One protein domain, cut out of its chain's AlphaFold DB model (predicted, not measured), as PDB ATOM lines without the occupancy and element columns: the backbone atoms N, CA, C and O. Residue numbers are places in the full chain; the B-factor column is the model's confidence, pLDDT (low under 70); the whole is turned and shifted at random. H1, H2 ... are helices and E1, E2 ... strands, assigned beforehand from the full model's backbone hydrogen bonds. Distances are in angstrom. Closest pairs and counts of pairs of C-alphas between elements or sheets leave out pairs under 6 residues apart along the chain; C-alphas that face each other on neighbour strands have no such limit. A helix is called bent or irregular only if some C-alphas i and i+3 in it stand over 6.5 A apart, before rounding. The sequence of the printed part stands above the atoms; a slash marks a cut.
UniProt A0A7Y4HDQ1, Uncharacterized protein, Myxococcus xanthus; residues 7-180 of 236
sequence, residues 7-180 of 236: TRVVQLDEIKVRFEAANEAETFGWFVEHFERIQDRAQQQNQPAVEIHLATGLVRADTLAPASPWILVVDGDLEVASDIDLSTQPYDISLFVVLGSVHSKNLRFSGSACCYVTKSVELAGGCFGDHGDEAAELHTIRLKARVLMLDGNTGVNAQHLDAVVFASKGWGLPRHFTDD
ATOM      1  N   THR A   7      77.405 121.028 142.049       96.56
ATOM      2  CA  THR A   7      78.707 120.363 141.902       96.56
ATOM      3  C   THR A   7      78.979 119.981 140.451       96.56
ATOM      4  O   THR A   7      78.063 119.855 139.634       96.56
ATOM      5  N   ARG A   8      80.252 119.750 140.131       97.44
ATOM      6  CA  ARG A   8      80.679 119.073 138.901       97.44
ATOM      7  C   ARG A   8      81.719 118.006 139.212       97.44
ATOM      8  O   ARG A   8      82.482 118.154 140.164       97.44
ATOM      9  N   VAL A   9      81.760 116.971 138.383       97.88
ATOM     10  CA  VAL A   9      82.770 115.915 138.472       97.88
ATOM     11  C   VAL A   9      84.096 116.435 137.924       97.88
ATOM     12  O   VAL A   9      84.128 117.040 136.848       97.88
ATOM     13  N   VAL A  10      85.181 116.222 138.665       98.44
ATOM     14  CA  VAL A  10      86.526 116.692 138.304       98.44
ATOM     15  C   VAL A  10      87.577 115.600 138.443       98.44
ATOM     16  O   VAL A  10      87.344 114.556 139.043       98.44
ATOM     17  N   GLN A  11      88.745 115.856 137.858       98.12
ATOM     18  CA  GLN A  11      89.913 114.986 137.956       98.12
ATOM     19  C   GLN A  11      90.828 115.428 139.102       98.12
ATOM     20  O   GLN A  11      90.813 116.590 139.514       98.12
ATOM     21  N   LEU A  12      91.666 114.503 139.569       97.94
ATOM     22  CA  LEU A  12      92.586 114.714 140.689       97.94
ATOM     23  C   LEU A  12      93.536 115.911 140.480       97.94
ATOM     24  O   LEU A  12      93.756 116.686 141.410       97.94
ATOM     25  N   ASP A  13      94.031 116.114 139.255       98.19
ATOM     26  CA  ASP A  13      94.915 117.241 138.913       98.19
ATOM     27  C   ASP A  13      94.264 118.604 139.163       98.19
ATOM     28  O   ASP A  13      94.936 119.558 139.556       98.19
ATOM     29  N   GLU A  14      92.949 118.716 138.968       98.38
ATOM     30  CA  GLU A  14      92.254 119.962 139.267       98.38
ATOM     31  C   GLU A  14      92.192 120.212 140.777       98.38
ATOM     32  O   GLU A  14      92.402 121.344 141.212       98.38
ATOM     33  N   ILE A  15      91.950 119.172 141.581       98.44
ATOM     34  CA  ILE A  15      91.945 119.288 143.043       98.44
ATOM     35  C   ILE A  15      93.317 119.719 143.556       98.44
ATOM     36  O   ILE A  15      93.386 120.607 144.403       98.44
ATOM     37  N   LYS A  16      94.401 119.186 142.984       98.50
ATOM     38  CA  LYS A  16      95.767 119.610 143.313       98.50
ATOM     39  C   LYS A  16      95.944 121.124 143.197       98.50
ATOM     40  O   LYS A  16      96.409 121.763 144.135       98.50
ATOM     41  N   VAL A  17      95.503 121.706 142.078       98.38
ATOM     42  CA  VAL A  17      95.573 123.158 141.844       98.38
ATOM     43  C   VAL A  17      94.775 123.934 142.899       98.38
ATOM     44  O   VAL A  17      95.177 125.029 143.288       98.38
ATOM     45  N   ARG A  18      93.657 123.385 143.400       98.00
ATOM     46  CA  ARG A  18      92.864 124.028 144.465       98.00
ATOM     47  C   ARG A  18      93.584 124.014 145.806       98.00
ATOM     48  O   ARG A  18      93.638 125.052 146.459       98.00
ATOM     49  N   PHE A  19      94.181 122.885 146.184       98.31
ATOM     50  CA  PHE A  19      95.015 122.806 147.386       98.31
ATOM     51  C   PHE A  19      96.193 123.784 147.304       98.31
ATOM     52  O   PHE A  19      96.437 124.526 148.252       98.31
ATOM     53  N   GLU A  20      96.878 123.866 146.161       98.06
ATOM     54  CA  GLU A  20      97.954 124.842 145.944       98.06
ATOM     55  C   GLU A  20      97.455 126.290 146.088       98.06
ATOM     56  O   GLU A  20      98.064 127.082 146.807       98.06
ATOM     57  N   ALA A  21      96.319 126.630 145.473       97.44
ATOM     58  CA  ALA A  21      95.726 127.965 145.564       97.44
ATOM     59  C   ALA A  21      95.271 128.335 146.990       97.44
ATOM     60  O   ALA A  21      95.289 129.512 147.354       97.44
ATOM     61  N   ALA A  22      94.894 127.342 147.800       96.44
ATOM     62  CA  ALA A  22      94.529 127.511 149.203       96.44
ATOM     63  C   ALA A  22      95.740 127.571 150.160       96.44
ATOM     64  O   ALA A  22      95.543 127.774 151.354       96.44
ATOM     65  N   ASN A  23      96.975 127.457 149.649       96.75
ATOM     66  CA  ASN A  23      98.215 127.280 150.422       96.75
ATOM     67  C   ASN A  23      98.267 125.977 151.245       96.75
ATOM     68  O   ASN A  23      98.914 125.927 152.284       96.75
ATOM     69  N   GLU A  24      97.630 124.915 150.752       96.12
ATOM     70  CA  GLU A  24      97.535 123.597 151.397       96.12
ATOM     71  C   GLU A  24      98.241 122.498 150.592       96.12
ATOM     72  O   GLU A  24      97.913 121.315 150.681       96.12
ATOM     73  N   ALA A  25      99.223 122.869 149.766       95.69
ATOM     74  CA  ALA A  25      99.940 121.934 148.898       95.69
ATOM     75  C   ALA A  25     100.565 120.752 149.666       95.69
ATOM     76  O   ALA A  25     100.584 119.631 149.160       95.69
ATOM     77  N   GLU A  26     101.039 120.985 150.894       93.88
ATOM     78  CA  GLU A  26     101.626 119.949 151.756       93.88
ATOM     79  C   GLU A  26     100.588 118.919 152.228       93.88
ATOM     80  O   GLU A  26     100.922 117.752 152.434       93.88
ATOM     81  N   THR A  27      99.318 119.316 152.321       94.06
ATOM     82  CA  THR A  27      98.210 118.456 152.751       94.06
ATOM     83  C   THR A  27      97.618 117.640 151.595       94.06
ATOM     84  O   THR A  27      96.918 116.652 151.815       94.06
ATOM     85  N   PHE A  28      97.931 117.977 150.339       97.12
ATOM     86  CA  PHE A  28      97.400 117.249 149.182       97.12
ATOM     87  C   PHE A  28      97.804 115.762 149.169       97.12
ATOM     88  O   PHE A  28      97.043 114.927 148.691       97.12
ATOM     89  N   GLY A  29      98.954 115.401 149.752       96.88
ATOM     90  CA  GLY A  29      99.352 113.996 149.912       96.88
ATOM     91  C   GLY A  29      98.355 113.178 150.745       96.88
ATOM     92  O   GLY A  29      98.011 112.066 150.355       96.88
ATOM     93  N   TRP A  30      97.823 113.760 151.826       95.06
ATOM     94  CA  TRP A  30      96.781 113.137 152.652       95.06
ATOM     95  C   TRP A  30      95.477 112.933 151.866       95.06
ATOM     96  O   TRP A  30      94.831 111.894 152.002       95.06
ATOM     97  N   PHE A  31      95.112 113.884 150.994       96.94
ATOM     98  CA  PHE A  31      93.954 113.737 150.103       96.94
ATOM     99  C   PHE A  31      94.130 112.552 149.149       96.94
ATOM    100  O   PHE A  31      93.214 111.749 148.993       96.94
ATOM    101  N   VAL A  32      95.302 112.448 148.509       97.94
ATOM    102  CA  VAL A  32      95.608 111.376 147.551       97.94
ATOM    103  C   VAL A  32      95.558 110.010 148.228       97.94
ATOM    104  O   VAL A  32      94.919 109.113 147.692       97.94
ATOM    105  N   GLU A  33      96.137 109.870 149.421       96.19
ATOM    106  CA  GLU A  33      96.097 108.622 150.193       96.19
ATOM    107  C   GLU A  33      94.655 108.139 150.427       96.19
ATOM    108  O   GLU A  33      94.321 106.983 150.160       96.19
ATOM    109  N   HIS A  34      93.767 109.029 150.877       95.75
ATOM    110  CA  HIS A  34      92.367 108.679 151.120       95.75
ATOM    111  C   HIS A  34      91.596 108.437 149.822       95.75
ATOM    112  O   HIS A  34      90.794 107.505 149.754       95.75
ATOM    113  N   PHE A  35      91.859 109.223 148.775       97.25
ATOM    114  CA  PHE A  35      91.301 108.993 147.444       97.25
ATOM    115  C   PHE A  35      91.657 107.591 146.929       97.25
ATOM    116  O   PHE A  35      90.760 106.858 146.518       97.25
ATOM    117  N   GLU A  36      92.928 107.190 146.999       97.25
ATOM    118  CA  GLU A  36      93.394 105.866 146.573       97.25
ATOM    119  C   GLU A  36      92.732 104.749 147.389       97.25
ATOM    120  O   GLU A  36      92.180 103.822 146.798       97.25
ATOM    121  N   ARG A  37      92.652 104.879 148.723       95.62
ATOM    122  CA  ARG A  37      91.933 103.915 149.583       95.62
ATOM    123  C   ARG A  37      90.461 103.758 149.187       95.62
ATOM    124  O   ARG A  37      89.943 102.638 149.194       95.62
ATOM    125  N   ILE A  38      89.783 104.855 148.837       96.19
ATOM    126  CA  ILE A  38      88.389 104.834 148.369       96.19
ATOM    127  C   ILE A  38      88.281 104.082 147.035       96.19
ATOM    128  O   ILE A  38      87.414 103.218 146.890       96.19
ATOM    129  N   GLN A  39      89.164 104.369 146.072       97.19
ATOM    130  CA  GLN A  39      89.145 103.689 144.770       97.19
ATOM    131  C   GLN A  39      89.478 102.196 144.893       97.19
ATOM    132  O   GLN A  39      88.783 101.365 144.305       97.19
ATOM    133  N   ASP A  40      90.478 101.841 145.702       95.88
ATOM    134  CA  ASP A  40      90.867 100.454 145.963       95.88
ATOM    135  C   ASP A  40      89.712  99.662 146.584       95.88
ATOM    136  O   ASP A  40      89.438  98.527 146.181       95.88
ATOM    137  N   ARG A  41      88.983 100.262 147.535       93.38
ATOM    138  CA  ARG A  41      87.806  99.638 148.153       93.38
ATOM    139  C   ARG A  41      86.693  99.410 147.131       93.38
ATOM    140  O   ARG A  41      86.151  98.304 147.072       93.38
ATOM    141  N   ALA A  42      86.385 100.415 146.309       93.81
ATOM    142  CA  ALA A  42      85.387 100.289 145.249       93.81
ATOM    143  C   ALA A  42      85.757  99.156 144.276       93.81
ATOM    144  O   ALA A  42      84.924  98.304 143.959       93.81
ATOM    145  N   GLN A  43      87.034  99.067 143.888       95.00
ATOM    146  CA  GLN A  43      87.539  97.994 143.035       95.00
ATOM    147  C   GLN A  43      87.403  96.611 143.692       95.00
ATOM    148  O   GLN A  43      86.907  95.682 143.054       95.00
ATOM    149  N   GLN A  44      87.803  96.458 144.959       94.12
ATOM    150  CA  GLN A  44      87.692  95.192 145.701       94.12
ATOM    151  C   GLN A  44      86.242  94.697 145.811       94.12
ATOM    152  O   GLN A  44      85.999  93.490 145.840       94.12
ATOM    153  N   GLN A  45      85.278  95.618 145.842       92.50
ATOM    154  CA  GLN A  45      83.851  95.315 145.926       92.50
ATOM    155  C   GLN A  45      83.151  95.212 144.557       92.50
ATOM    156  O   GLN A  45      81.937  95.017 144.513       92.50
ATOM    157  N   ASN A  46      83.884  95.306 143.438       93.25
ATOM    158  CA  ASN A  46      83.331  95.386 142.076       93.25
ATOM    159  C   ASN A  46      82.302  96.521 141.895       93.25
ATOM    160  O   ASN A  46      81.316  96.373 141.167       93.25
ATOM    161  N   GLN A  47      82.524  97.649 142.564       93.44
ATOM    162  CA  GLN A  47      81.717  98.857 142.434       93.44
ATOM    163  C   GLN A  47      82.361  99.846 141.445       93.44
ATOM    164  O   GLN A  47      83.562  99.766 141.175       93.44
ATOM    165  N   PRO A  48      81.581 100.782 140.872       94.19
ATOM    166  CA  PRO A  48      82.133 101.873 140.076       94.19
ATOM    167  C   PRO A  48      83.112 102.735 140.881       94.19
ATOM    168  O   PRO A  48      82.949 102.906 142.087       94.19
ATOM    169  N   ALA A  49      84.085 103.327 140.184       95.62
ATOM    170  CA  ALA A  49      84.972 104.334 140.760       95.62
ATOM    171  C   ALA A  49      84.164 105.501 141.350       95.62
ATOM    172  O   ALA A  49      83.190 105.959 140.744       95.62
ATOM    173  N   VAL A  50      84.584 105.991 142.516       97.25
ATOM    174  CA  VAL A  50      83.899 107.094 143.202       97.25
ATOM    175  C   VAL A  50      84.351 108.416 142.591       97.25
ATOM    176  O   VAL A  50      85.545 108.716 142.550       97.25
ATOM    177  N   GLU A  51      83.397 109.202 142.098       97.81
ATOM    178  CA  GLU A  51      83.659 110.484 141.444       97.81
ATOM    179  C   GLU A  51      83.980 111.591 142.460       97.81
ATOM    180  O   GLU A  51      83.380 111.672 143.534       97.81
ATOM    181  N   ILE A  52      84.901 112.492 142.098       98.50
ATOM    182  CA  ILE A  52      85.195 113.697 142.880       98.50
ATOM    183  C   ILE A  52      84.195 114.787 142.498       98.50
ATOM    184  O   ILE A  52      84.255 115.325 141.390       98.50
ATOM    185  N   HIS A  53      83.318 115.160 143.425       98.44
ATOM    186  CA  HIS A  53      82.405 116.284 143.253       98.44
ATOM    187  C   HIS A  53      83.031 117.574 143.780       98.44
ATOM    188  O   HIS A  53      83.329 117.686 144.966       98.44
ATOM    189  N   LEU A  54      83.187 118.572 142.909       98.50
ATOM    190  CA  LEU A  54      83.685 119.900 143.260       98.50
ATOM    191  C   LEU A  54      82.558 120.935 143.217       98.50
ATOM    192  O   LEU A  54      81.914 121.109 142.178       98.50
ATOM    193  N   ALA A  55      82.374 121.662 144.314       98.19
ATOM    194  CA  ALA A  55      81.646 122.928 144.364       98.19
ATOM    195  C   ALA A  55      82.627 124.090 144.592       98.19
ATOM    196  O   ALA A  55      83.674 123.909 145.206       98.19
ATOM    197  N   THR A  56      82.310 125.283 144.087       97.81
ATOM    198  CA  THR A  56      83.216 126.446 144.129       97.81
ATOM    199  C   THR A  56      82.515 127.692 144.655       97.81
ATOM    200  O   THR A  56      81.365 127.945 144.293       97.81
ATOM    201  N   GLY A  57      83.236 128.520 145.408       97.31
ATOM    202  CA  GLY A  57      82.714 129.735 146.026       97.31
ATOM    203  C   GLY A  57      81.950 129.446 147.317       97.31
ATOM    204  O   GLY A  57      82.191 128.445 147.982       97.31
ATOM    205  N   LEU A  58      81.034 130.345 147.682       97.94
ATOM    206  CA  LEU A  58      80.180 130.172 148.853       97.94
ATOM    207  C   LEU A  58      79.032 129.213 148.538       97.94
ATOM    208  O   LEU A  58      78.118 129.552 147.780       97.94
ATOM    209  N   VAL A  59      79.081 128.029 149.136       98.12
ATOM    210  CA  VAL A  59      78.092 126.969 148.958       98.12
ATOM    211  C   VAL A  59      77.068 127.037 150.081       98.12
ATOM    212  O   VAL A  59      77.427 127.123 151.252       98.12
ATOM    213  N   ARG A  60      75.783 126.984 149.722       97.94
ATOM    214  CA  ARG A  60      74.673 126.947 150.677       97.94
ATOM    215  C   ARG A  60      73.824 125.704 150.480       97.94
ATOM    216  O   ARG A  60      73.519 125.359 149.339       97.94
ATOM    217  N   ALA A  61      73.414 125.085 151.578       97.00
ATOM    218  CA  ALA A  61      72.450 123.990 151.585       97.00
ATOM    219  C   ALA A  61      71.536 124.070 152.808       97.00
ATOM    220  O   ALA A  61      71.907 124.635 153.834       97.00
ATOM    221  N   ASP A  62      70.361 123.454 152.726       96.12
ATOM    222  CA  ASP A  62      69.491 123.311 153.898       96.12
ATOM    223  C   ASP A  62      70.001 122.202 154.831       96.12
ATOM    224  O   ASP A  62      70.015 122.345 156.051       96.12
ATOM    225  N   THR A  63      70.447 121.083 154.258       95.75
ATOM    226  CA  THR A  63      70.988 119.908 154.958       95.75
ATOM    227  C   THR A  63      72.011 119.233 154.050       95.75
ATOM    228  O   THR A  63      71.872 119.279 152.824       95.75
ATOM    229  N   LEU A  64      73.032 118.603 154.629       97.44
ATOM    230  CA  LEU A  64      74.041 117.843 153.891       97.44
ATOM    231  C   LEU A  64      74.148 116.439 154.484       97.44
ATOM    232  O   LEU A  64      74.781 116.263 155.514       97.44
ATOM    233  N   ALA A  65      73.532 115.462 153.819       96.94
ATOM    234  CA  ALA A  65      73.553 114.054 154.220       96.94
ATOM    235  C   ALA A  65      73.733 113.139 152.991       96.94
ATOM    236  O   ALA A  65      72.755 112.600 152.460       96.94
ATOM    237  N   PRO A  66      74.945 113.066 152.411       96.31
ATOM    238  CA  PRO A  66      75.200 112.242 151.234       96.31
ATOM    239  C   PRO A  66      75.203 110.741 151.558       96.31
ATOM    240  O   PRO A  66      75.696 110.315 152.593       96.31
ATOM    241  N   ALA A  67      74.705 109.924 150.628       94.62
ATOM    242  CA  ALA A  67      74.825 108.467 150.712       94.62
ATOM    243  C   ALA A  67      76.236 108.023 150.293       94.62
ATOM    244  O   ALA A  67      76.689 108.414 149.213       94.62
ATOM    245  N   SER A  68      76.916 107.244 151.141       94.19
ATOM    246  CA  SER A  68      78.268 106.719 150.896       94.19
ATOM    247  C   SER A  68      78.313 105.653 149.787       94.19
ATOM    248  O   SER A  68      77.280 105.040 149.495       94.19
ATOM    249  N   PRO A  69      79.486 105.450 149.155       95.56
ATOM    250  CA  PRO A  69      80.709 106.249 149.291       95.56
ATOM    251  C   PRO A  69      80.627 107.570 148.510       95.56
ATOM    252  O   PRO A  69      79.966 107.654 147.477       95.56
ATOM    253  N   TRP A  70      81.306 108.616 148.983       96.88
ATOM    254  CA  TRP A  70      81.317 109.924 148.321       96.88
ATOM    255  C   TRP A  70      82.643 110.671 148.506       96.88
ATOM    256  O   TRP A  70      83.361 110.488 149.488       96.88
ATOM    257  N   ILE A  71      82.952 111.552 147.549       98.44
ATOM    258  CA  ILE A  71      84.060 112.509 147.634       98.44
ATOM    259  C   ILE A  71      83.513 113.894 147.298       98.44
ATOM    260  O   ILE A  71      83.100 114.146 146.164       98.44
ATOM    261  N   LEU A  72      83.502 114.792 148.283       98.62
ATOM    262  CA  LEU A  72      83.053 116.173 148.128       98.62
ATOM    263  C   LEU A  72      84.181 117.136 148.468       98.62
ATOM    264  O   LEU A  72      84.705 117.121 149.579       98.62
ATOM    265  N   VAL A  73      84.489 118.018 147.524       98.75
ATOM    266  CA  VAL A  73      85.400 119.143 147.708       98.75
ATOM    267  C   VAL A  73      84.628 120.447 147.525       98.75
ATOM    268  O   VAL A  73      83.945 120.646 146.520       98.75
ATOM    269  N   VAL A  74      84.759 121.357 148.484       98.69
ATOM    270  CA  VAL A  74      84.262 122.731 148.405       98.69
ATOM    271  C   VAL A  74      85.463 123.670 148.341       98.69
ATOM    272  O   VAL A  74      86.187 123.845 149.316       98.69
ATOM    273  N   ASP A  75      85.686 124.275 147.178       98.50
ATOM    274  CA  ASP A  75      86.675 125.336 146.962       98.50
ATOM    275  C   ASP A  75      86.072 126.690 147.370       98.50
ATOM    276  O   ASP A  75      85.599 127.464 146.531       98.50
ATOM    277  N   GLY A  76      85.990 126.917 148.683       98.44
ATOM    278  CA  GLY A  76      85.362 128.082 149.302       98.44
ATOM    279  C   GLY A  76      84.747 127.762 150.665       98.44
ATOM    280  O   GLY A  76      85.121 126.784 151.309       98.44
ATOM    281  N   ASP A  77      83.810 128.601 151.107       98.69
ATOM    282  CA  ASP A  77      83.093 128.421 152.373       98.69
ATOM    283  C   ASP A  77      81.793 127.623 152.163       98.69
ATOM    284  O   ASP A  77      81.150 127.712 151.112       98.69
ATOM    285  N   LEU A  78      81.383 126.873 153.185       98.75
ATOM    286  CA  LEU A  78      80.143 126.103 153.218       98.75
ATOM    287  C   LEU A  78      79.247 126.581 154.367       98.75
ATOM    288  O   LEU A  78      79.650 126.578 155.527       98.75
ATOM    289  N   GLU A  79      78.003 126.923 154.049       98.62
ATOM    290  CA  GLU A  79      76.946 127.213 155.019       98.62
ATOM    291  C   GLU A  79      75.815 126.187 154.860       98.62
ATOM    292  O   GLU A  79      75.180 126.099 153.806       98.62
ATOM    293  N   VAL A  80      75.538 125.417 155.910       98.31
ATOM    294  CA  VAL A  80      74.405 124.488 155.959       98.31
ATOM    295  C   VAL A  80      73.421 124.967 157.017       98.31
ATOM    296  O   VAL A  80      73.782 125.106 158.180       98.31
ATOM    297  N   ALA A  81      72.180 125.256 156.623       97.25
ATOM    298  CA  ALA A  81      71.202 125.879 157.516       97.25
ATOM    299  C   ALA A  81      70.823 124.985 158.712       97.25
ATOM    300  O   ALA A  81      70.591 125.493 159.809       97.25
ATOM    301  N   SER A  82      70.767 123.668 158.496       96.69
ATOM    302  CA  SER A  82      70.531 122.660 159.531       96.69
ATOM    303  C   SER A  82      71.803 121.850 159.783       96.69
ATOM    304  O   SER A  82      72.834 122.406 160.164       96.69
ATOM    305  N   ASP A  83      71.737 120.538 159.599       98.06
ATOM    306  CA  ASP A  83      72.740 119.597 160.065       98.06
ATOM    307  C   ASP A  83      73.571 119.058 158.898       98.06
ATOM    308  O   ASP A  83      73.100 118.933 157.760       98.06
ATOM    309  N   ILE A  84      74.828 118.759 159.200       98.44
ATOM    310  CA  ILE A  84      75.733 118.032 158.320       98.44
ATOM    311  C   ILE A  84      75.882 116.628 158.902       98.44
ATOM    312  O   ILE A  84      76.362 116.484 160.021       98.44
ATOM    313  N   ASP A  85      75.476 115.609 158.156       97.81
ATOM    314  CA  ASP A  85      75.605 114.203 158.530       97.81
ATOM    315  C   ASP A  85      76.448 113.480 157.478       97.81
ATOM    316  O   ASP A  85      76.000 113.194 156.370       97.81
ATOM    317  N   LEU A  86      77.710 113.236 157.814       97.31
ATOM    318  CA  LEU A  86      78.695 112.600 156.945       97.31
ATOM    319  C   LEU A  86      78.853 111.116 157.278       97.31
ATOM    320  O   LEU A  86      79.934 110.568 157.100       97.31
ATOM    321  N   SER A  87      77.811 110.459 157.784       95.12
ATOM    322  CA  SER A  87      77.872 109.036 158.110       95.12
ATOM    323  C   SER A  87      78.123 108.168 156.875       95.12
ATOM    324  O   SER A  87      77.534 108.381 155.809       95.12
ATOM    325  N   THR A  88      78.976 107.154 157.020       94.94
ATOM    326  CA  THR A  88      79.197 106.136 155.988       94.94
ATOM    327  C   THR A  88      78.532 104.814 156.354       94.94
ATOM    328  O   THR A  88      78.301 104.504 157.521       94.94
ATOM    329  N   GLN A  89      78.203 104.013 155.340       92.75
ATOM    330  CA  GLN A  89      77.870 102.606 155.543       92.75
ATOM    331  C   GLN A  89      79.101 101.840 156.060       92.75
ATOM    332  O   GLN A  89      80.238 102.284 155.857       92.75
ATOM    333  N   PRO A  90      78.908 100.671 156.700       87.88
ATOM    334  CA  PRO A  90      80.020  99.838 157.138       87.88
ATOM    335  C   PRO A  90      81.012  99.582 156.001       87.88
ATOM    336  O   PRO A  90      80.617  99.173 154.910       87.88
ATOM    337  N   TYR A  91      82.299  99.789 156.284       84.00
ATOM    338  CA  TYR A  91      83.420  99.597 155.357       84.00
ATOM    339  C   TYR A  91      83.515 100.573 154.170       84.00
ATOM    340  O   TYR A  91      84.496 100.488 153.422       84.00
ATOM    341  N   ASP A  92      82.557 101.487 153.995       92.75
ATOM    342  CA  ASP A  92      82.689 102.589 153.045       92.75
ATOM    343  C   ASP A  92      83.610 103.656 153.623       92.75
ATOM    344  O   ASP A  92      83.442 104.076 154.767       92.75
ATOM    345  N   ILE A  93      84.523 104.150 152.789       94.25
ATOM    346  CA  ILE A  93      85.369 105.308 153.085       94.25
ATOM    347  C   ILE A  93      84.834 106.484 152.270       94.25
ATOM    348  O   ILE A  93      84.421 106.320 151.119       94.25
ATOM    349  N   SER A  94      84.777 107.670 152.866       96.94
ATOM    350  CA  SER A  94      84.316 108.883 152.184       96.94
ATOM    351  C   SER A  94      85.148 110.088 152.588       96.94
ATOM    352  O   SER A  94      85.720 110.116 153.673       96.94
ATOM    353  N   LEU A  95      85.237 111.073 151.697       97.88
ATOM    354  CA  LEU A  95      86.164 112.191 151.838       97.88
ATOM    355  C   LEU A  95      85.442 113.530 151.690       97.88
ATOM    356  O   LEU A  95      84.871 113.833 150.640       97.88
ATOM    357  N   PHE A  96      85.485 114.336 152.749       98.50
ATOM    358  CA  PHE A  96      84.899 115.669 152.831       98.50
ATOM    359  C   PHE A  96      85.993 116.717 152.975       98.50
ATOM    360  O   PHE A  96      86.719 116.735 153.966       98.50
ATOM    361  N   VAL A  97      86.098 117.622 152.007       98.75
ATOM    362  CA  VAL A  97      87.102 118.686 152.010       98.75
ATOM    363  C   VAL A  97      86.440 120.036 151.811       98.75
ATOM    364  O   VAL A  97      85.704 120.234 150.847       98.75
ATOM    365  N   VAL A  98      86.765 120.997 152.670       98.81
ATOM    366  CA  VAL A  98      86.373 122.400 152.518       98.81
ATOM    367  C   VAL A  98      87.624 123.268 152.604       98.81
ATOM    368  O   VAL A  98      88.253 123.381 153.655       98.81
ATOM    369  N   LEU A  99      87.986 123.910 151.492       98.56
ATOM    370  CA  LEU A  99      89.102 124.858 151.393       98.56
ATOM    371  C   LEU A  99      88.682 126.260 151.870       98.56
ATOM    372  O   LEU A  99      88.936 127.282 151.232       98.56
ATOM    373  N   GLY A 100      88.018 126.300 153.018       98.50
ATOM    374  CA  GLY A 100      87.448 127.487 153.626       98.50
ATOM    375  C   GLY A 100      86.903 127.162 155.009       98.50
ATOM    376  O   GLY A 100      87.514 126.403 155.762       98.50
ATOM    377  N   SER A 101      85.771 127.769 155.343       98.81
ATOM    378  CA  SER A 101      85.102 127.616 156.636       98.81
ATOM    379  C   SER A 101      83.762 126.906 156.477       98.81
ATOM    380  O   SER A 101      83.076 127.077 155.469       98.81
ATOM    381  N   VAL A 102      83.369 126.144 157.491       98.88
ATOM    382  CA  VAL A 102      82.078 125.463 157.580       98.88
ATOM    383  C   VAL A 102      81.250 126.106 158.681       98.88
ATOM    384  O   VAL A 102      81.716 126.232 159.811       98.88
ATOM    385  N   HIS A 103      80.007 126.455 158.357       98.81
ATOM    386  CA  HIS A 103      79.004 126.890 159.320       98.81
ATOM    387  C   HIS A 103      77.789 125.972 159.238       98.81
ATOM    388  O   HIS A 103      77.230 125.788 158.154       98.81
ATOM    389  N   SER A 104      77.363 125.417 160.370       98.69
ATOM    390  CA  SER A 104      76.116 124.652 160.446       98.69
ATOM    391  C   SER A 104      75.523 124.635 161.853       98.69
ATOM    392  O   SER A 104      76.081 125.198 162.800       98.69
ATOM    393  N   LYS A 105      74.352 124.011 162.013       98.25
ATOM    394  CA  LYS A 105      73.787 123.745 163.336       98.25
ATOM    395  C   LYS A 105      74.593 122.653 164.031       98.25
ATOM    396  O   LYS A 105      75.214 122.926 165.052       98.25
ATOM    397  N   ASN A 106      74.606 121.448 163.475       98.56
ATOM    398  CA  ASN A 106      75.400 120.330 163.971       98.56
ATOM    399  C   ASN A 106      76.246 119.728 162.840       98.56
ATOM    400  O   ASN A 106      75.955 119.931 161.654       98.56
ATOM    401  N   LEU A 107      77.281 118.978 163.214       98.62
ATOM    402  CA  LEU A 107      78.084 118.172 162.301       98.62
ATOM    403  C   LEU A 107      78.310 116.791 162.913       98.62
ATOM    404  O   LEU A 107      78.763 116.703 164.051       98.62
ATOM    405  N   ARG A 108      78.027 115.735 162.153       98.00
ATOM    406  CA  ARG A 108      78.363 114.349 162.476       98.00
ATOM    407  C   ARG A 108      79.270 113.770 161.400       98.00
ATOM    408  O   ARG A 108      79.011 113.962 160.214       98.00
ATOM    409  N   PHE A 109      80.313 113.061 161.808       96.69
ATOM    410  CA  PHE A 109      81.167 112.251 160.946       96.69
ATOM    411  C   PHE A 109      81.266 110.853 161.560       96.69
ATOM    412  O   PHE A 109      81.684 110.701 162.701       96.69
ATOM    413  N   SER A 110      80.819 109.838 160.824       94.25
ATOM    414  CA  SER A 110      80.662 108.477 161.348       94.25
ATOM    415  C   SER A 110      81.209 107.448 160.369       94.25
ATOM    416  O   SER A 110      81.290 107.719 159.167       94.25
ATOM    417  N   GLY A 111      81.583 106.270 160.866       92.81
ATOM    418  CA  GLY A 111      82.168 105.214 160.043       92.81
ATOM    419  C   GLY A 111      83.593 105.565 159.619       92.81
ATOM    420  O   GLY A 111      84.454 105.753 160.467       92.81
ATOM    421  N   SER A 112      83.869 105.658 158.316       94.56
ATOM    422  CA  SER A 112      85.181 106.076 157.773       94.56
ATOM    423  C   SER A 112      85.086 107.393 156.995       94.56
ATOM    424  O   SER A 112      85.603 107.521 155.881       94.56
ATOM    425  N   ALA A 113      84.379 108.369 157.564       96.25
ATOM    426  CA  ALA A 113      84.289 109.719 157.027       96.25
ATOM    427  C   ALA A 113      85.531 110.550 157.384       96.25
ATOM    428  O   ALA A 113      85.724 110.941 158.536       96.25
ATOM    429  N   CYS A 114      86.344 110.860 156.378       96.62
ATOM    430  CA  CYS A 114      87.555 111.664 156.513       96.62
ATOM    431  C   CYS A 114      87.230 113.117 156.184       96.62
ATOM    432  O   CYS A 114      86.872 113.440 155.048       96.62
ATOM    433  N   CYS A 115      87.355 114.005 157.161       98.19
ATOM    434  CA  CYS A 115      86.937 115.392 157.048       98.19
ATOM    435  C   CYS A 115      88.129 116.338 157.197       98.19
ATOM    436  O   CYS A 115      88.899 116.255 158.153       98.19
ATOM    437  N   TYR A 116      88.249 117.292 156.280       98.25
ATOM    438  CA  TYR A 116      89.302 118.298 156.306       98.25
ATOM    439  C   TYR A 116      88.743 119.681 155.968       98.25
ATOM    440  O   TYR A 116      88.197 119.903 154.887       98.25
ATOM    441  N   VAL A 117      88.883 120.624 156.898       98.56
ATOM    442  CA  VAL A 117      88.395 122.002 156.762       98.56
ATOM    443  C   VAL A 117      89.535 122.963 157.057       98.56
ATOM    444  O   VAL A 117      89.940 123.103 158.210       98.56
ATOM    445  N   THR A 118      90.038 123.653 156.035       97.44
ATOM    446  CA  THR A 118      91.291 124.424 156.143       97.44
ATOM    447  C   THR A 118      91.235 125.532 157.178       97.44
ATOM    448  O   THR A 118      92.237 125.810 157.825       97.44
ATOM    449  N   LYS A 119      90.080 126.179 157.362       97.81
ATOM    450  CA  LYS A 119      89.933 127.302 158.296       97.81
ATOM    451  C   LYS A 119      89.193 126.873 159.555       97.81
ATOM    452  O   LYS A 119      89.800 126.292 160.452       97.81
ATOM    453  N   SER A 120      87.912 127.204 159.657       98.31
ATOM    454  CA  SER A 120      87.119 126.973 160.857       98.31
ATOM    455  C   SER A 120      85.899 126.113 160.587       98.31
ATOM    456  O   SER A 120      85.279 126.189 159.530       98.31
ATOM    457  N   VAL A 121      85.536 125.324 161.588       98.81
ATOM    458  CA  VAL A 121      84.236 124.681 161.723       98.81
ATOM    459  C   VAL A 121      83.519 125.380 162.871       98.81
ATOM    460  O   VAL A 121      83.959 125.303 164.021       98.81
ATOM    461  N   GLU A 122      82.447 126.101 162.559       98.81
ATOM    462  CA  GLU A 122      81.645 126.850 163.524       98.81
ATOM    463  C   GLU A 122      80.226 126.291 163.583       98.81
ATOM    464  O   GLU A 122      79.438 126.413 162.644       98.81
ATOM    465  N   LEU A 123      79.904 125.673 164.716       98.69
ATOM    466  CA  LEU A 123      78.647 124.975 164.939       98.69
ATOM    467  C   LEU A 123      77.842 125.686 166.023       98.69
ATOM    468  O   LEU A 123      78.355 125.986 167.104       98.69
ATOM    469  N   ALA A 124      76.558 125.929 165.760       97.88
ATOM    470  CA  ALA A 124      75.643 126.445 166.785       97.88
ATOM    471  C   ALA A 124      75.304 125.387 167.855       97.88
ATOM    472  O   ALA A 124      74.922 125.725 168.976       97.88
ATOM    473  N   GLY A 125      75.414 124.112 167.490       97.25
ATOM    474  CA  GLY A 125      75.125 122.923 168.274       97.25
ATOM    475  C   GLY A 125      76.385 122.103 168.541       97.25
ATOM    476  O   GLY A 125      77.338 122.622 169.118       97.25
ATOM    477  N   GLY A 126      76.373 120.818 168.193       97.56
ATOM    478  CA  GLY A 126      77.427 119.858 168.520       97.56
ATOM    479  C   GLY A 126      78.211 119.343 167.312       97.56
ATOM    480  O   GLY A 126      77.718 119.351 166.183       97.56
ATOM    481  N   CYS A 127      79.432 118.883 167.588       98.31
ATOM    482  CA  CYS A 127      80.278 118.101 166.692       98.31
ATOM    483  C   CYS A 127      80.330 116.655 167.202       98.31
ATOM    484  O   CYS A 127      80.646 116.447 168.376       98.31
ATOM    485  N   PHE A 128      80.034 115.687 166.339       97.56
ATOM    486  CA  PHE A 128      79.851 114.285 166.701       97.56
ATOM    487  C   PHE A 128      80.733 113.375 165.859       97.56
ATOM    488  O   PHE A 128      80.686 113.440 164.631       97.56
ATOM    489  N   GLY A 129      81.495 112.524 166.531       95.19
ATOM    490  CA  GLY A 129      82.208 111.403 165.941       95.19
ATOM    491  C   GLY A 129      81.751 110.111 166.605       95.19
ATOM    492  O   GLY A 129      81.876 109.969 167.818       95.19
ATOM    493  N   ASP A 130      81.205 109.180 165.834       91.25
ATOM    494  CA  ASP A 130      80.743 107.895 166.355       91.25
ATOM    495  C   ASP A 130      80.915 106.758 165.348       91.25
ATOM    496  O   ASP A 130      81.032 106.979 164.141       91.25
ATOM    497  N   HIS A 131      80.949 105.526 165.853       89.81
ATOM    498  CA  HIS A 131      81.247 104.323 165.074       89.81
ATOM    499  C   HIS A 131      82.517 104.470 164.225       89.81
ATOM    500  O   HIS A 131      82.547 104.054 163.065       89.81
ATOM    501  N   GLY A 132      83.549 105.096 164.793       81.62
ATOM    502  CA  GLY A 132      84.793 105.347 164.085       81.62
ATOM    503  C   GLY A 132      85.483 104.049 163.675       81.62
ATOM    504  O   GLY A 132      85.569 103.095 164.456       81.62
ATOM    505  N   ASP A 133      85.996 104.037 162.452       81.25
ATOM    506  CA  ASP A 133      86.942 103.042 161.942       81.25
ATOM    507  C   ASP A 133      88.223 103.761 161.455       81.25
ATOM    508  O   ASP A 133      88.377 104.962 161.684       81.25
ATOM    509  N   GLU A 134      89.142 103.052 160.792       70.94
ATOM    510  CA  GLU A 134      90.520 103.438 160.413       70.94
ATOM    511  C   GLU A 134      90.770 104.872 159.886       70.94
ATOM    512  O   GLU A 134      91.930 105.266 159.752       70.94
ATOM    513  N   ALA A 135      89.748 105.641 159.504       79.31
ATOM    514  CA  ALA A 135      89.892 106.966 158.904       79.31
ATOM    515  C   ALA A 135      88.880 108.017 159.415       79.31
ATOM    516  O   ALA A 135      88.688 109.053 158.778       79.31
ATOM    517  N   ALA A 136      88.205 107.758 160.536       89.75
ATOM    518  CA  ALA A 136      87.162 108.626 161.080       89.75
ATOM    519  C   ALA A 136      87.744 109.857 161.796       89.75
ATOM    520  O   ALA A 136      87.885 109.898 163.021       89.75
ATOM    521  N   GLU A 137      88.118 110.876 161.028       93.44
ATOM    522  CA  GLU A 137      88.809 112.046 161.563       93.44
ATOM    523  C   GLU A 137      88.302 113.365 160.987       93.44
ATOM    524  O   GLU A 137      87.952 113.462 159.812       93.44
ATOM    525  N   LEU A 138      88.321 114.407 161.821       96.75
ATOM    526  CA  LEU A 138      88.118 115.794 161.414       96.75
ATOM    527  C   LEU A 138      89.371 116.624 161.698       96.75
ATOM    528  O   LEU A 138      89.757 116.830 162.849       96.75
ATOM    529  N   HIS A 139      89.960 117.177 160.644       96.62
ATOM    530  CA  HIS A 139      91.067 118.128 160.717       96.62
ATOM    531  C   HIS A 139      90.582 119.545 160.446       96.62
ATOM    532  O   HIS A 139      89.870 119.794 159.471       96.62
ATOM    533  N   THR A 140      90.992 120.490 161.291       97.50
ATOM    534  CA  THR A 140      90.715 121.912 161.074       97.50
ATOM    535  C   THR A 140      91.685 122.822 161.830       97.50
ATOM    536  O   THR A 140      92.361 122.395 162.764       97.50
ATOM    537  N   ILE A 141      91.788 124.104 161.476       95.50
ATOM    538  CA  ILE A 141      92.539 125.054 162.312       95.50
ATOM    539  C   ILE A 141      91.729 125.392 163.563       95.50
ATOM    540  O   ILE A 141      92.281 125.440 164.663       95.50
ATOM    541  N   ARG A 142      90.420 125.616 163.430       97.31
ATOM    542  CA  ARG A 142      89.561 125.993 164.556       97.31
ATOM    543  C   ARG A 142      88.266 125.200 164.551       97.31
ATOM    544  O   ARG A 142      87.507 125.291 163.599       97.31
ATOM    545  N   LEU A 143      87.960 124.539 165.660       98.31
ATOM    546  CA  LEU A 143      86.636 123.987 165.921       98.31
ATOM    547  C   LEU A 143      85.968 124.781 167.042       98.31
ATOM    548  O   LEU A 143      86.508 124.866 168.145       98.31
ATOM    549  N   LYS A 144      84.790 125.336 166.757       98.56
ATOM    550  CA  LYS A 144      83.897 125.946 167.739       98.56
ATOM    551  C   LYS A 144      82.551 125.233 167.721       98.56
ATOM    552  O   LYS A 144      81.899 125.187 166.682       98.56
ATOM    553  N   ALA A 145      82.128 124.719 168.868       98.44
ATOM    554  CA  ALA A 145      80.843 124.052 169.047       98.44
ATOM    555  C   ALA A 145      80.378 124.186 170.504       98.44
ATOM    556  O   ALA A 145      81.171 124.478 171.395       98.44
ATOM    557  N   ARG A 146      79.098 123.931 170.792       97.25
ATOM    558  CA  ARG A 146      78.627 123.765 172.180       97.25
ATOM    559  C   ARG A 146      79.278 122.547 172.831       97.25
ATOM    560  O   ARG A 146      79.702 122.612 173.982       97.25
ATOM    561  N   VAL A 147      79.337 121.450 172.084       97.25
ATOM    562  CA  VAL A 147      79.864 120.162 172.530       97.25
ATOM    563  C   VAL A 147      80.640 119.484 171.404       97.25
ATOM    564  O   VAL A 147      80.253 119.574 170.241       97.25
ATOM    565  N   LEU A 148      81.727 118.813 171.766       97.56
ATOM    566  CA  LEU A 148      82.410 117.815 170.958       97.56
ATOM    567  C   LEU A 148      82.218 116.457 171.638       97.56
ATOM    568  O   LEU A 148      82.687 116.284 172.763       97.56
ATOM    569  N   MET A 149      81.536 115.533 170.968       96.12
ATOM    570  CA  MET A 149      81.280 114.176 171.449       96.12
ATOM    571  C   MET A 149      81.923 113.172 170.499       96.12
ATOM    572  O   MET A 149      81.606 113.175 169.313       96.12
ATOM    573  N   LEU A 150      82.851 112.370 171.013       94.38
ATOM    574  CA  LEU A 150      83.626 111.396 170.252       94.38
ATOM    575  C   LEU A 150      83.614 110.044 170.958       94.38
ATOM    576  O   LEU A 150      83.826 109.976 172.174       94.38
ATOM    577  N   ASP A 151      83.455 108.982 170.182       90.44
ATOM    578  CA  ASP A 151      83.648 107.612 170.650       90.44
ATOM    579  C   ASP A 151      85.147 107.272 170.875       90.44
ATOM    580  O   ASP A 151      86.022 108.135 171.022       90.44
ATOM    581  N   GLY A 152      85.468 105.979 170.978       88.75
ATOM    582  CA  GLY A 152      86.844 105.487 171.120       88.75
ATOM    583  C   GLY A 152      87.726 105.642 169.881       88.75
ATOM    584  O   GLY A 152      88.948 105.704 170.017       88.75
ATOM    585  N   ASN A 153      87.125 105.725 168.697       90.19
ATOM    586  CA  ASN A 153      87.799 105.529 167.415       90.19
ATOM    587  C   ASN A 153      87.725 106.755 166.494       90.19
ATOM    588  O   ASN A 153      88.361 106.769 165.445       90.19
ATOM    589  N   THR A 154      86.976 107.784 166.875       91.38
ATOM    590  CA  THR A 154      86.849 109.039 166.135       91.38
ATOM    591  C   THR A 154      87.733 110.129 166.720       91.38
ATOM    592  O   THR A 154      87.824 110.315 167.935       91.38
ATOM    593  N   GLY A 155      88.394 110.874 165.837       91.38
ATOM    594  CA  GLY A 155      89.372 111.887 166.218       91.38
ATOM    595  C   GLY A 155      89.041 113.280 165.704       91.38
ATOM    596  O   GLY A 155      88.537 113.457 164.597       91.38
ATOM    597  N   VAL A 156      89.412 114.296 166.485       94.38
ATOM    598  CA  VAL A 156      89.475 115.685 166.012       94.38
ATOM    599  C   VAL A 156      90.881 116.227 166.196       94.38
ATOM    600  O   VAL A 156      91.415 116.259 167.304       94.38
ATOM    601  N   ASN A 157      91.446 116.755 165.117       92.44
ATOM    602  CA  ASN A 157      92.689 117.505 165.130       92.44
ATOM    603  C   ASN A 157      92.412 118.980 164.801       92.44
ATOM    604  O   ASN A 157      92.428 119.388 163.641       92.44
ATOM    605  N   ALA A 158      92.131 119.778 165.838       93.50
ATOM    606  CA  ALA A 158      91.793 121.198 165.709       93.50
ATOM    607  C   ALA A 158      92.802 122.094 166.435       93.50
ATOM    608  O   ALA A 158      92.823 122.057 167.662       93.50
ATOM    609  N   GLN A 159      93.638 122.903 165.771       90.94
ATOM    610  CA  GLN A 159      94.675 123.714 166.466       90.94
ATOM    611  C   GLN A 159      94.103 124.573 167.608       90.94
ATOM    612  O   GLN A 159      94.699 124.683 168.680       90.94
ATOM    613  N   HIS A 160      92.902 125.107 167.402       94.06
ATOM    614  CA  HIS A 160      92.096 125.782 168.407       94.06
ATOM    615  C   HIS A 160      90.777 125.036 168.600       94.06
ATOM    616  O   HIS A 160      90.044 124.813 167.638       94.06
ATOM    617  N   LEU A 161      90.466 124.678 169.844       94.75
ATOM    618  CA  LEU A 161      89.246 123.964 170.208       94.75
ATOM    619  C   LEU A 161      88.465 124.778 171.244       94.75
ATOM    620  O   LEU A 161      88.988 125.052 172.322       94.75
ATOM    621  N   ASP A 162      87.239 125.158 170.898       95.88
ATOM    622  CA  ASP A 162      86.284 125.885 171.739       95.88
ATOM    623  C   ASP A 162      84.983 125.073 171.814       95.88
ATOM    624  O   ASP A 162      84.065 125.270 171.016       95.88
ATOM    625  N   ALA A 163      84.972 124.069 172.694       96.69
ATOM    626  CA  ALA A 163      83.835 123.185 172.940       96.69
ATOM    627  C   ALA A 163      83.981 122.472 174.293       96.69
ATOM    628  O   ALA A 163      85.101 122.214 174.745       96.69
ATOM    629  N   VAL A 164      82.858 122.079 174.902       96.56
ATOM    630  CA  VAL A 164      82.874 121.082 175.985       96.56
ATOM    631  C   VAL A 164      83.163 119.716 175.371       96.56
ATOM    632  O   VAL A 164      82.472 119.299 174.447       96.56
ATOM    633  N   VAL A 165      84.188 119.024 175.863       95.62
ATOM    634  CA  VAL A 165      84.700 117.792 175.245       95.62
ATOM    635  C   VAL A 165      84.293 116.556 176.037       95.62
ATOM    636  O   VAL A 165      84.648 116.420 177.212       95.62
ATOM    637  N   PHE A 166      83.639 115.634 175.340       94.50
ATOM    638  CA  PHE A 166      83.283 114.285 175.756       94.50
ATOM    639  C   PHE A 166      83.963 113.353 174.761       94.50
ATOM    640  O   PHE A 166      83.544 113.251 173.616       94.50
ATOM    641  N   ALA A 167      85.085 112.766 175.149       91.19
ATOM    642  CA  ALA A 167      85.873 111.935 174.251       91.19
ATOM    643  C   ALA A 167      86.593 110.852 175.044       91.19
ATOM    644  O   ALA A 167      86.882 111.026 176.233       91.19
ATOM    645  N   SER A 168      86.953 109.768 174.370       85.06
ATOM    646  CA  SER A 168      87.841 108.756 174.936       85.06
ATOM    647  C   SER A 168      89.255 109.306 175.188       85.06
ATOM    648  O   SER A 168      89.701 110.263 174.555       85.06
ATOM    649  N   LYS A 169      90.008 108.686 176.114       79.94
ATOM    650  CA  LYS A 169      91.372 109.134 176.494       79.94
ATOM    651  C   LYS A 169      92.381 109.111 175.333       79.94
ATOM    652  O   LYS A 169      93.354 109.854 175.371       79.94
ATOM    653  N   GLY A 170      92.157 108.272 174.317       76.69
ATOM    654  CA  GLY A 170      93.141 107.956 173.273       76.69
ATOM    655  C   GLY A 170      93.590 109.128 172.392       76.69
ATOM    656  O   GLY A 170      94.661 109.049 171.804       76.69
ATOM    657  N   TRP A 171      92.820 110.218 172.335       76.62
ATOM    658  CA  TRP A 171      93.072 111.345 171.426       76.62
ATOM    659  C   TRP A 171      93.786 112.545 172.066       76.62
ATOM    660  O   TRP A 171      94.037 113.543 171.392       76.62
ATOM    661  N   GLY A 172      94.086 112.489 173.371       83.06
ATOM    662  CA  GLY A 172      94.749 113.591 174.085       83.06
ATOM    663  C   GLY A 172      93.956 114.906 174.063       83.06
ATOM    664  O   GLY A 172      94.535 115.992 174.106       83.06
ATOM    665  N   LEU A 173      92.626 114.827 173.931       89.56
ATOM    666  CA  LEU A 173      91.748 115.994 173.954       89.56
ATOM    667  C   LEU A 173      91.489 116.453 175.399       89.56
ATOM    668  O   LEU A 173      91.437 115.619 176.306       89.56
ATOM    669  N   PRO A 174      91.280 117.762 175.638       90.81
ATOM    670  CA  PRO A 174      91.010 118.301 176.969       90.81
ATOM    671  C   PRO A 174      89.588 117.934 177.426       90.81
ATOM    672  O   PRO A 174      88.638 118.704 177.267       90.81
ATOM    673  N   ARG A 175      89.435 116.715 177.952       92.56
ATOM    674  CA  ARG A 175      88.159 116.128 178.379       92.56
ATOM    675  C   ARG A 175      87.538 116.924 179.525       92.56
ATOM    676  O   ARG A 175      88.123 117.023 180.598       92.56
ATOM    677  N   HIS A 176      86.332 117.438 179.309       95.00
ATOM    678  CA  HIS A 176      85.544 118.097 180.355       95.00
ATOM    679  C   HIS A 176      84.664 117.097 181.107       95.00
ATOM    680  O   HIS A 176      84.380 117.313 182.284       95.00
ATOM    681  N   PHE A 177      84.269 116.016 180.430       93.69
ATOM    682  CA  PHE A 177      83.574 114.865 180.998       93.69
ATOM    683  C   PHE A 177      84.521 113.657 181.060       93.69
ATOM    684  O   PHE A 177      85.152 113.287 180.056       93.69
ATOM    685  N   THR A 178      84.664 113.068 182.244       91.00
ATOM    686  CA  THR A 178      85.607 111.980 182.532       91.00
ATOM    687  C   THR A 178      84.891 110.682 182.895       91.00
ATOM    688  O   THR A 178      83.686 110.663 183.108       91.00
ATOM    689  N   ASP A 179      85.645 109.584 182.988       87.38
ATOM    690  CA  ASP A 179      85.104 108.277 183.396       87.38
ATOM    691  C   ASP A 179      84.663 108.263 184.882       87.38
ATOM    692  O   ASP A 179      84.062 107.295 185.336       87.38
ATOM    693  N   ASP A 180      84.980 109.321 185.640       90.62
ATOM    694  CA  ASP A 180      84.585 109.491 187.044       90.62
ATOM    695  C   ASP A 180      83.243 110.233 187.193       90.62
ATOM    696  O   ASP A 180      82.690 110.301 188.293       90.62
TER     697      ASP A 180
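This is residues 7 to 180 of the 236 residues of an uncharacterized protein of Myxococcus xanthus (UniProt A0A7Y4HDQ1). The chain winds in stacked turns into a three-sided solenoid whose walls are rows of parallel strands: E2, E4 and E7 in one wall, E3, E5 and E8 in the next, E6, E9 and E11 in the third, with the long strands E10, E12 and E13 bending round corners. Near one end of the stack the helical hairpin of H1 and H2 covers the outside of the first wall, and residues 167 to 180 lie at the other end. The printed part has 174 residues, with the named elements E1, H1, H2, then E2 to E13; the class is mixed, helices and strands. Apart from the antiparallel pair E1 and E2, the neighbour pairs of the branched sheet are parallel. The whole is compact, with a radius of gyration of the C-alphas of 15.4 A and spans of 48 by 35 by 31 A.

In the branched, twisted sheet, E10, residues 112 to 123, bends by 113 degrees at residue 119. Its parallel neighbour E12, residues 137 to 150, bends by 153 degrees at residue 143; N 115 and O 137 are 2.8 A apart, within hydrogen-bond range. E13, residues 155 to 166, is the edge strand parallel to E12, with N 143 and O 160 at 2.9 A. On one side of E10 lie E7, residues 93 to 98, with N 96 and O 114 at 2.8 A, and E8, residues 102 to 104, with N 122 and O 102 at 2.8 A; E12 is on the other side. E4, residues 71 to 75, is parallel to E7, with N 74 and O 97 at 2.8 A. E2, residues 52 to 56, is parallel to E4, with N 55 and O 73 at 2.9 A, and antiparallel to E1, residues 8 to 10, with N 10 and O 52 at 3.0 A. E5, residues 78 to 80, is parallel to E8, with N 80 and O 103 at 2.8 A, and to E3, residues 59 to 61, with N 61 and O 79 at 3.0 A. E11, residues 126 to 130, is parallel to E12, with N 149 and O 127 at 2.9 A; E9, residues 106 to 110, is parallel to E11, with N 109 and O 128 at 2.9 A, and to E6, residues 83 to 87, with N 108 and O 84 at 2.8 A. H2, residues 25 to 44, is on the sheet over E7, at a height of 8.7 A, along the strands; the closest C-alphas, of Ile 38 and Ile 93, are 5.6 A apart. H1, residues 12 to 21, is on the same face at a height of 9.5 A; its closest C-alphas to E4 are those of Arg 18 and Asp 75, 6.8 A. With its residues 25 to 28 alone H2 touches H1, Phe 19 and Ala 25 having the closest C-alphas at 5.2 A; this hairpin has a shallow tilt of 22 degrees, opposite ways. In H1 every O i to N i+4 pair is within hydrogen-bond range, in H2 14 of 16.

E1 begins at C-alpha 8, (80.679, 119.073, 138.901), and E13 ends at C-alpha 166, (83.283, 114.285, 175.756). H2 is 29.6 A long, E10 21.2 A, E7 17.1 A and H1 14.5 A. H2 is irregular, but only just: C-alphas 26 and 29 are 6.6 A apart.

The two C-alphas farthest apart, of Asp 13 and Asp 180, are 49.8 A apart. The printed part has no cut, and no link is long. Mean pLDDT of the printed part is 95.2, and no printed residue is under 70.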